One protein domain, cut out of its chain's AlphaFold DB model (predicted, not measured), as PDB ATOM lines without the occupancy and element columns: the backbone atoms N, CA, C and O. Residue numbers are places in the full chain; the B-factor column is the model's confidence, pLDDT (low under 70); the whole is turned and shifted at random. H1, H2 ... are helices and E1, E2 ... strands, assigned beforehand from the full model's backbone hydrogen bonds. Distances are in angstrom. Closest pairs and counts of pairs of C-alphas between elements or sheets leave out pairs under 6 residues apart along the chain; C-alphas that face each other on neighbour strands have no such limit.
ATOM      1  N   ALA A 290     191.615  34.843  67.709       92.50
ATOM      2  CA  ALA A 290     191.118  34.801  66.333       92.50
ATOM      3  C   ALA A 290     190.468  36.117  65.879       92.50
ATOM      4  O   ALA A 290     190.300  36.334  64.681       92.50
ATOM      5  N   SER A 291     190.146  37.027  66.805       91.75
ATOM      6  CA  SER A 291     189.622  38.354  66.463       91.75
ATOM      7  C   SER A 291     190.581  39.166  65.589       91.75
ATOM      8  O   SER A 291     190.110  39.964  64.785       91.75
ATOM      9  N   VAL A 292     191.896  38.926  65.674       92.44
ATOM     10  CA  VAL A 292     192.896  39.599  64.820       92.44
ATOM     11  C   VAL A 292     192.902  39.092  63.375       92.44
ATOM     12  O   VAL A 292     193.429  39.768  62.506       92.44
ATOM     13  N   ALA A 293     192.348  37.904  63.121       92.44
ATOM     14  CA  ALA A 293     192.241  37.328  61.781       92.44
ATOM     15  C   ALA A 293     190.900  37.666  61.108       92.44
ATOM     16  O   ALA A 293     190.693  37.343  59.940       92.44
ATOM     17  N   LYS A 294     189.958  38.286  61.834       92.06
ATOM     18  CA  LYS A 294     188.656  38.658  61.273       92.06
ATOM     19  C   LYS A 294     188.822  39.763  60.233       92.06
ATOM     20  O   LYS A 294     189.524  40.738  60.474       92.06
ATOM     21  N   PHE A 295     188.089  39.631  59.129       92.50
ATOM     22  CA  PHE A 295     188.068  40.568  57.996       92.50
ATOM     23  C   PHE A 295     189.377  40.676  57.204       92.50
ATOM     24  O   PHE A 295     189.474  41.519  56.312       92.50
ATOM     25  N   GLU A 296     190.352  39.810  57.476       94.62
ATOM     26  CA  GLU A 296     191.562  39.724  56.668       94.62
ATOM     27  C   GLU A 296     191.313  38.928  55.372       94.62
ATOM     28  O   GLU A 296     190.427  38.066  55.322       94.62
ATOM     29  N   PRO A 297     192.087  39.179  54.299       94.88
ATOM     30  CA  PRO A 297     192.029  38.371  53.085       94.88
ATOM     31  C   PRO A 297     192.367  36.902  53.363       94.88
ATOM     32  O   PRO A 297     193.277  36.616  54.138       94.88
ATOM     33  N   ASP A 298     191.727  35.974  52.650       93.06
ATOM     34  CA  ASP A 298     191.824  34.519  52.866       93.06
ATOM     35  C   ASP A 298     193.247  33.980  53.087       93.06
ATOM     36  O   ASP A 298     193.491  33.202  54.011       93.06
ATOM     37  N   GLY A 299     194.218  34.416  52.276       91.56
ATOM     38  CA  GLY A 299     195.612  33.980  52.416       91.56
ATOM     39  C   GLY A 299     196.262  34.425  53.732       91.56
ATOM     40  O   GLY A 299     197.034  33.673  54.330       91.56
ATOM     41  N   LEU A 300     195.925  35.628  54.203       94.12
ATOM     42  CA  LEU A 300     196.396  36.148  55.484       94.12
ATOM     43  C   LEU A 300     195.635  35.500  56.644       94.12
ATOM     44  O   LEU A 300     196.267  35.100  57.620       94.12
ATOM     45  N   THR A 301     194.324  35.299  56.504       95.62
ATOM     46  CA  THR A 301     193.486  34.583  57.476       95.62
ATOM     47  C   THR A 301     194.034  33.186  57.755       95.62
ATOM     48  O   THR A 301     194.296  32.854  58.910       95.62
ATOM     49  N   LEU A 302     194.319  32.388  56.719       95.44
ATOM     50  CA  LEU A 302     194.909  31.056  56.891       95.44
ATOM     51  C   LEU A 302     196.259  31.111  57.620       95.44
ATOM     52  O   LEU A 302     196.501  30.317  58.533       95.44
ATOM     53  N   SER A 303     197.133  32.048  57.241       95.69
ATOM     54  CA  SER A 303     198.441  32.208  57.883       95.69
ATOM     55  C   SER A 303     198.302  32.571  59.363       95.69
ATOM     56  O   SER A 303     198.939  31.943  60.207       95.69
ATOM     57  N   LEU A 304     197.453  33.549  59.688       96.25
ATOM     58  CA  LEU A 304     197.219  33.998  61.060       96.25
ATOM     59  C   LEU A 304     196.612  32.884  61.912       96.25
ATOM     60  O   LEU A 304     197.138  32.588  62.981       96.25
ATOM     61  N   LEU A 305     195.561  32.216  61.429       96.44
ATOM     62  CA  LEU A 305     194.928  31.111  62.153       96.44
ATOM     63  C   LEU A 305     195.910  29.960  62.401       96.44
ATOM     64  O   LEU A 305     195.928  29.403  63.498       96.44
ATOM     65  N   THR A 306     196.768  29.646  61.425       96.00
ATOM     66  CA  THR A 306     197.815  28.624  61.576       96.00
ATOM     67  C   THR A 306     198.809  29.007  62.668       96.00
ATOM     68  O   THR A 306     199.117  28.183  63.530       96.00
ATOM     69  N   THR A 307     199.313  30.242  62.660       96.31
ATOM     70  CA  THR A 307     200.268  30.715  63.670       96.31
ATOM     71  C   THR A 307     199.640  30.741  65.061       96.31
ATOM     72  O   THR A 307     200.226  30.202  65.997       96.31
ATOM     73  N   LEU A 308     198.439  31.307  65.193       96.31
ATOM     74  CA  LEU A 308     197.740  31.436  66.472       96.31
ATOM     75  C   LEU A 308     197.405  30.073  67.077       96.31
ATOM     76  O   LEU A 308     197.688  29.830  68.248       96.31
ATOM     77  N   ALA A 309     196.833  29.166  66.283       96.44
ATOM     78  CA  ALA A 309     196.447  27.850  66.774       96.44
ATOM     79  C   ALA A 309     197.679  27.029  67.199       96.44
ATOM     80  O   ALA A 309     197.645  26.380  68.247       96.44
ATOM     81  N   ASN A 310     198.778  27.095  66.434       96.94
ATOM     82  CA  ASN A 310     200.033  26.432  66.799       96.94
ATOM     83  C   ASN A 310     200.634  27.007  68.082       96.94
ATOM     84  O   ASN A 310     201.007  26.228  68.952       96.94
ATOM     85  N   ASP A 311     200.699  28.332  68.230       96.88
ATOM     86  CA  ASP A 311     201.227  28.971  69.442       96.88
ATOM     87  C   ASP A 311     200.424  28.572  70.691       96.88
ATOM     88  O   ASP A 311     200.988  28.100  71.681       96.88
ATOM     89  N   ILE A 312     199.092  28.667  70.618       96.88
ATOM     90  CA  ILE A 312     198.179  28.276  71.703       96.88
ATOM     91  C   ILE A 312     198.437  26.826  72.127       96.88
ATOM     92  O   ILE A 312     198.530  26.539  73.326       96.88
ATOM     93  N   CYS A 313     198.565  25.908  71.165       97.44
ATOM     94  CA  CYS A 313     198.791  24.493  71.444       97.44
ATOM     95  C   CYS A 313     200.208  24.210  71.957       97.44
ATOM     96  O   CYS A 313     200.366  23.454  72.917       97.44
ATOM     97  N   GLN A 314     201.231  24.838  71.376       97.50
ATOM     98  CA  GLN A 314     202.622  24.642  71.775       97.50
ATOM     99  C   GLN A 314     202.854  25.102  73.214       97.50
ATOM    100  O   GLN A 314     203.405  24.349  74.015       97.50
ATOM    101  N   ARG A 315     202.310  26.260  73.604       97.38
ATOM    102  CA  ARG A 315     202.383  26.729  74.996       97.38
ATOM    103  C   ARG A 315     201.777  25.735  75.990       97.38
ATOM    104  O   ARG A 315     202.213  25.663  77.136       97.38
ATOM    105  N   ARG A 316     200.784  24.940  75.576       97.50
ATOM    106  CA  ARG A 316     200.161  23.892  76.409       97.50
ATOM    107  C   ARG A 316     200.997  22.618  76.491       97.50
ATOM    108  O   ARG A 316     200.933  21.940  77.518       97.50
ATOM    109  N   VAL A 317     201.795  22.314  75.468       97.50
ATOM    110  CA  VAL A 317     202.850  21.291  75.553       97.50
ATOM    111  C   VAL A 317     203.901  21.736  76.566       97.50
ATOM    112  O   VAL A 317     204.181  21.003  77.511       97.50
ATOM    113  N   ASP A 318     204.390  22.970  76.439       96.81
ATOM    114  CA  ASP A 318     205.410  23.534  77.332       96.81
ATOM    115  C   ASP A 318     204.909  23.619  78.785       96.81
ATOM    116  O   ASP A 318     205.651  23.368  79.733       96.81
ATOM    117  N   ALA A 319     203.614  23.896  78.976       96.56
ATOM    118  CA  ALA A 319     202.958  23.896  80.279       96.56
ATOM    119  C   ALA A 319     202.762  22.500  80.903       96.56
ATOM    120  O   ALA A 319     202.398  22.420  82.077       96.56
ATOM    121  N   GLY A 320     202.956  21.415  80.141       95.62
ATOM    122  CA  GLY A 320     202.671  20.037  80.558       95.62
ATOM    123  C   GLY A 320     201.183  19.658  80.538       95.62
ATOM    124  O   GLY A 320     200.797  18.615  81.075       95.62
ATOM    125  N   ALA A 321     200.334  20.493  79.934       96.75
ATOM    126  CA  ALA A 321     198.905  20.230  79.782       96.75
ATOM    127  C   ALA A 321     198.627  19.245  78.635       96.75
ATOM    128  O   ALA A 321     197.715  18.421  78.741       96.75
ATOM    129  N   PHE A 322     199.422  19.319  77.564       96.94
ATOM    130  CA  PHE A 322     199.425  18.359  76.463       96.94
ATOM    131  C   PHE A 322     200.605  17.404  76.599       96.94
ATOM    132  O   PHE A 322     201.708  17.806  76.963       96.94
ATOM    133  N   VAL A 323     200.365  16.130  76.306       95.31
ATOM    134  CA  VAL A 323     201.363  15.059  76.400       95.31
ATOM    135  C   VAL A 323     201.310  14.190  75.154       95.31
ATOM    136  O   VAL A 323     200.346  14.250  74.396       95.31
ATOM    137  N   ASN A 324     202.316  13.343  74.952       94.69
ATOM    138  CA  ASN A 324     202.278  12.389  73.849       94.69
ATOM    139  C   ASN A 324     201.054  11.458  73.984       94.69
ATOM    140  O   ASN A 324     200.733  11.024  75.103       94.69
ATOM    141  N   PRO A 325     200.369  11.130  72.874       93.38
ATOM    142  CA  PRO A 325     199.203  10.261  72.910       93.38
ATOM    143  C   PRO A 325     199.508   8.894  73.528       93.38
ATOM    144  O   PRO A 325     200.562   8.297  73.317       93.38
ATOM    145  N   ARG A 326     198.545   8.357  74.287       88.38
ATOM    146  CA  ARG A 326     198.685   7.041  74.942       88.38
ATOM    147  C   ARG A 326     198.595   5.868  73.970       88.38
ATOM    148  O   ARG A 326     199.004   4.769  74.326       88.38
ATOM    149  N   ASN A 327     198.015   6.092  72.791       89.19
ATOM    150  CA  ASN A 327     197.909   5.105  71.725       89.19
ATOM    151  C   ASN A 327     198.499   5.675  70.421       89.19
ATOM    152  O   ASN A 327     197.738   6.135  69.564       89.19
ATOM    153  N   PRO A 328     199.838   5.667  70.272       90.25
ATOM    154  CA  PRO A 328     200.504   6.283  69.127       90.25
ATOM    155  C   PRO A 328     200.099   5.690  67.776       90.25
ATOM    156  O   PRO A 328     200.027   6.411  66.787       90.25
ATOM    157  N   GLU A 329     199.767   4.395  67.734       90.44
ATOM    158  CA  GLU A 329     199.354   3.705  66.503       90.44
ATOM    159  C   GLU A 329     198.060   4.274  65.909       90.44
ATOM    160  O   GLU A 329     197.871   4.252  64.694       90.44
ATOM    161  N   ARG A 330     197.161   4.787  66.759       88.44
ATOM    162  CA  ARG A 330     195.879   5.364  66.333       88.44
ATOM    163  C   ARG A 330     195.910   6.887  66.278       88.44
ATOM    164  O   ARG A 330     195.335   7.478  65.369       88.44
ATOM    165  N   ASP A 331     196.532   7.506  67.274       87.75
ATOM    166  CA  ASP A 331     196.390   8.937  67.547       87.75
ATOM    167  C   ASP A 331     197.623   9.749  67.086       87.75
ATOM    168  O   ASP A 331     197.597  10.978  67.113       87.75
ATOM    169  N   GLY A 332     198.675   9.072  66.606       90.31
ATOM    170  CA  GLY A 332     199.953   9.669  66.219       90.31
ATOM    171  C   GLY A 332     200.894   9.896  67.406       90.31
ATOM    172  O   GLY A 332     200.569   9.606  68.555       90.31
ATOM    173  N   GLU A 333     202.090  10.416  67.131       92.81
ATOM    174  CA  GLU A 333     203.114  10.662  68.162       92.81
ATOM    175  C   GLU A 333     203.088  12.097  68.709       92.81
ATOM    176  O   GLU A 333     203.595  12.357  69.801       92.81
ATOM    177  N   ASN A 334     202.468  13.025  67.974       94.81
ATOM    178  CA  ASN A 334     202.441  14.438  68.332       94.81
ATOM    179  C   ASN A 334     201.384  14.726  69.415       94.81
ATOM    180  O   ASN A 334     200.268  14.212  69.321       94.81
ATOM    181  N   PRO A 335     201.674  15.600  70.398       96.50
ATOM    182  CA  PRO A 335     200.710  15.971  71.439       96.50
ATOM    183  C   PRO A 335     199.423  16.626  70.919       96.50
ATOM    184  O   PRO A 335     198.399  16.597  71.605       96.50
ATOM    185  N   PHE A 336     199.468  17.234  69.730       96.94
ATOM    186  CA  PHE A 336     198.314  17.838  69.076       96.94
ATOM    187  C   PHE A 336     198.429  17.812  67.542       96.94
ATOM    188  O   PHE A 336     199.517  17.652  66.984       96.94
ATOM    189  N   ARG A 337     197.291  17.992  66.865       95.69
ATOM    190  CA  ARG A 337     197.150  18.208  65.419       95.69
ATOM    191  C   ARG A 337     196.165  19.347  65.179       95.69
ATOM    192  O   ARG A 337     195.163  19.449  65.887       95.69
ATOM    193  N   ILE A 338     196.453  20.166  64.172       96.31
ATOM    194  CA  ILE A 338     195.620  21.295  63.765       96.31
ATOM    195  C   ILE A 338     195.237  21.104  62.304       96.31
ATOM    196  O   ILE A 338     196.114  20.961  61.453       96.31
ATOM    197  N   ASP A 339     193.940  21.121  62.029       96.06
ATOM    198  CA  ASP A 339     193.376  21.045  60.687       96.06
ATOM    199  C   ASP A 339     192.547  22.319  60.444       96.06
ATOM    200  O   ASP A 339     191.596  22.594  61.171       96.06
ATOM    201  N   ILE A 340     192.921  23.129  59.446       96.06
ATOM    202  CA  ILE A 340     192.242  24.398  59.126       96.06
ATOM    203  C   ILE A 340     191.559  24.277  57.771       96.06
ATOM    204  O   ILE A 340     192.190  23.895  56.784       96.06
ATOM    205  N   LYS A 341     190.267  24.602  57.723       95.75
ATOM    206  CA  LYS A 341     189.433  24.498  56.521       95.75
ATOM    207  C   LYS A 341     188.582  25.753  56.369       95.75
ATOM    208  O   LYS A 341     187.985  26.213  57.337       95.75
ATOM    209  N   GLN A 342     188.489  26.273  55.152       95.06
ATOM    210  CA  GLN A 342     187.470  27.255  54.790       95.06
ATOM    211  C   GLN A 342     186.207  26.473  54.404       95.06
ATOM    212  O   GLN A 342     186.201  25.765  53.397       95.06
ATOM    213  N   LEU A 343     185.188  26.505  55.264       94.56
ATOM    214  CA  LEU A 343     183.928  25.780  55.063       94.56
ATOM    215  C   LEU A 343     182.995  26.526  54.109       94.56
ATOM    216  O   LEU A 343     182.329  25.907  53.283       94.56
ATOM    217  N   GLU A 344     182.978  27.850  54.221       94.62
ATOM    218  CA  GLU A 344     182.223  28.767  53.370       94.62
ATOM    219  C   GLU A 344     183.125  29.944  53.005       94.62
ATOM    220  O   GLU A 344     184.196  30.110  53.588       94.62
ATOM    221  N   ILE A 345     182.700  30.779  52.056       91.81
ATOM    222  CA  ILE A 345     183.503  31.922  51.595       91.81
ATOM    223  C   ILE A 345     183.944  32.841  52.749       91.81
ATOM    224  O   ILE A 345     185.026  33.412  52.697       91.81
ATOM    225  N   ASP A 346     183.151  32.926  53.814       91.81
ATOM    226  CA  ASP A 346     183.361  33.752  55.001       91.81
ATOM    227  C   ASP A 346     183.515  32.944  56.308       91.81
ATOM    228  O   ASP A 346     183.680  33.536  57.377       91.81
ATOM    229  N   LEU A 347     183.523  31.605  56.245       93.56
ATOM    230  CA  LEU A 347     183.617  30.732  57.420       93.56
ATOM    231  C   LEU A 347     184.889  29.885  57.407       93.56
ATOM    232  O   LEU A 347     185.032  28.943  56.625       93.56
ATOM    233  N   TRP A 348     185.769  30.158  58.367       94.81
ATOM    234  CA  TRP A 348     186.965  29.368  58.642       94.81
ATOM    235  C   TRP A 348     186.771  28.505  59.889       94.81
ATOM    236  O   TRP A 348     186.385  28.998  60.948       94.81
ATOM    237  N   GLN A 349     187.076  27.216  59.776       95.19
ATOM    238  CA  GLN A 349     187.059  26.253  60.870       95.19
ATOM    239  C   GLN A 349     188.490  25.836  61.208       95.19
ATOM    240  O   GLN A 349     189.248  25.413  60.335       95.19
ATOM    241  N   VAL A 350     188.839  25.919  62.492       95.88
ATOM    242  CA  VAL A 350     190.087  25.384  63.045       95.88
ATOM    243  C   VAL A 350     189.738  24.207  63.945       95.88
ATOM    244  O   VAL A 350     189.102  24.370  64.984       95.88
ATOM    245  N   GLU A 351     190.144  23.011  63.540       96.06
ATOM    246  CA  GLU A 351     189.973  21.786  64.312       96.06
ATOM    247  C   GLU A 351     191.273  21.490  65.064       96.06
ATOM    248  O   GLU A 351     192.321  21.272  64.456       96.06
ATOM    249  N   VAL A 352     191.210  21.470  66.397       95.06
ATOM    250  CA  VAL A 352     192.343  21.107  67.258       95.06
ATOM    251  C   VAL A 352     192.074  19.745  67.884       95.06
ATOM    252  O   VAL A 352     191.167  19.582  68.699       95.06
ATOM    253  N   SER A 353     192.892  18.759  67.529       94.75
ATOM    254  CA  SER A 353     192.943  17.457  68.199       94.75
ATOM    255  C   SER A 353     194.124  17.451  69.164       94.75
ATOM    256  O   SER A 353     195.231  17.767  68.744       94.75
ATOM    257  N   PHE A 354     193.931  17.094  70.433       95.31
ATOM    258  CA  PHE A 354     195.007  17.113  71.433       95.31
ATOM    259  C   PHE A 354     194.933  15.928  72.397       95.31
ATOM    260  O   PHE A 354     193.858  15.389  72.668       95.31
ATOM    261  N   ALA A 355     196.084  15.544  72.946       95.62
ATOM    262  CA  ALA A 355     196.212  14.525  73.979       95.62
ATOM    263  C   ALA A 355     196.411  15.191  75.357       95.62
ATOM    264  O   ALA A 355     197.507  15.667  75.665       95.62
TER     265      ALA A 355
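Overview. This is residues 290 to 355 of the 371 residues of an uncharacterized protein of Endozoicomonas sp. SM1973 (UniProt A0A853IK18). One long helix, H2, packs along a two-stranded antiparallel hairpin, E1 and E2; short H1 is beside H2, short H3 near one hairpin end. Mixed in class, the 66 printed residues include three named helices, then two named strands. The whole is loose, radius of gyration of the C-alphas 13.6 A, spanning 38 by 24 by 13 A.

Arrangement. Start at H1, residues 290 to 293, which touches H2, residues 298 to 318, at 300 to 308 alone, C-alphas 293 and 301 closest at 5.3 A. H3, residues 328 to 331, is apart from H2. In the hairpin of E1, residues 336 to 344, and E2, residues 347 to 354, find N 339 and O 351 within hydrogen-bond range, 2.9 A. The closest C-alphas of H2 and E1, 313 and 336, are 7.1 A apart. H2 has 16 of 17 O i to N i+4 pairs within range.

Along the chain. From C-alpha 298 at (191.824, 34.519, 52.866), H2 runs 30.1 A; E2 ends at C-alpha 354, (195.007, 17.113, 71.433).

Size, cuts and confidence. The printed part has no cut; no printed residue is under 70 in pLDDT.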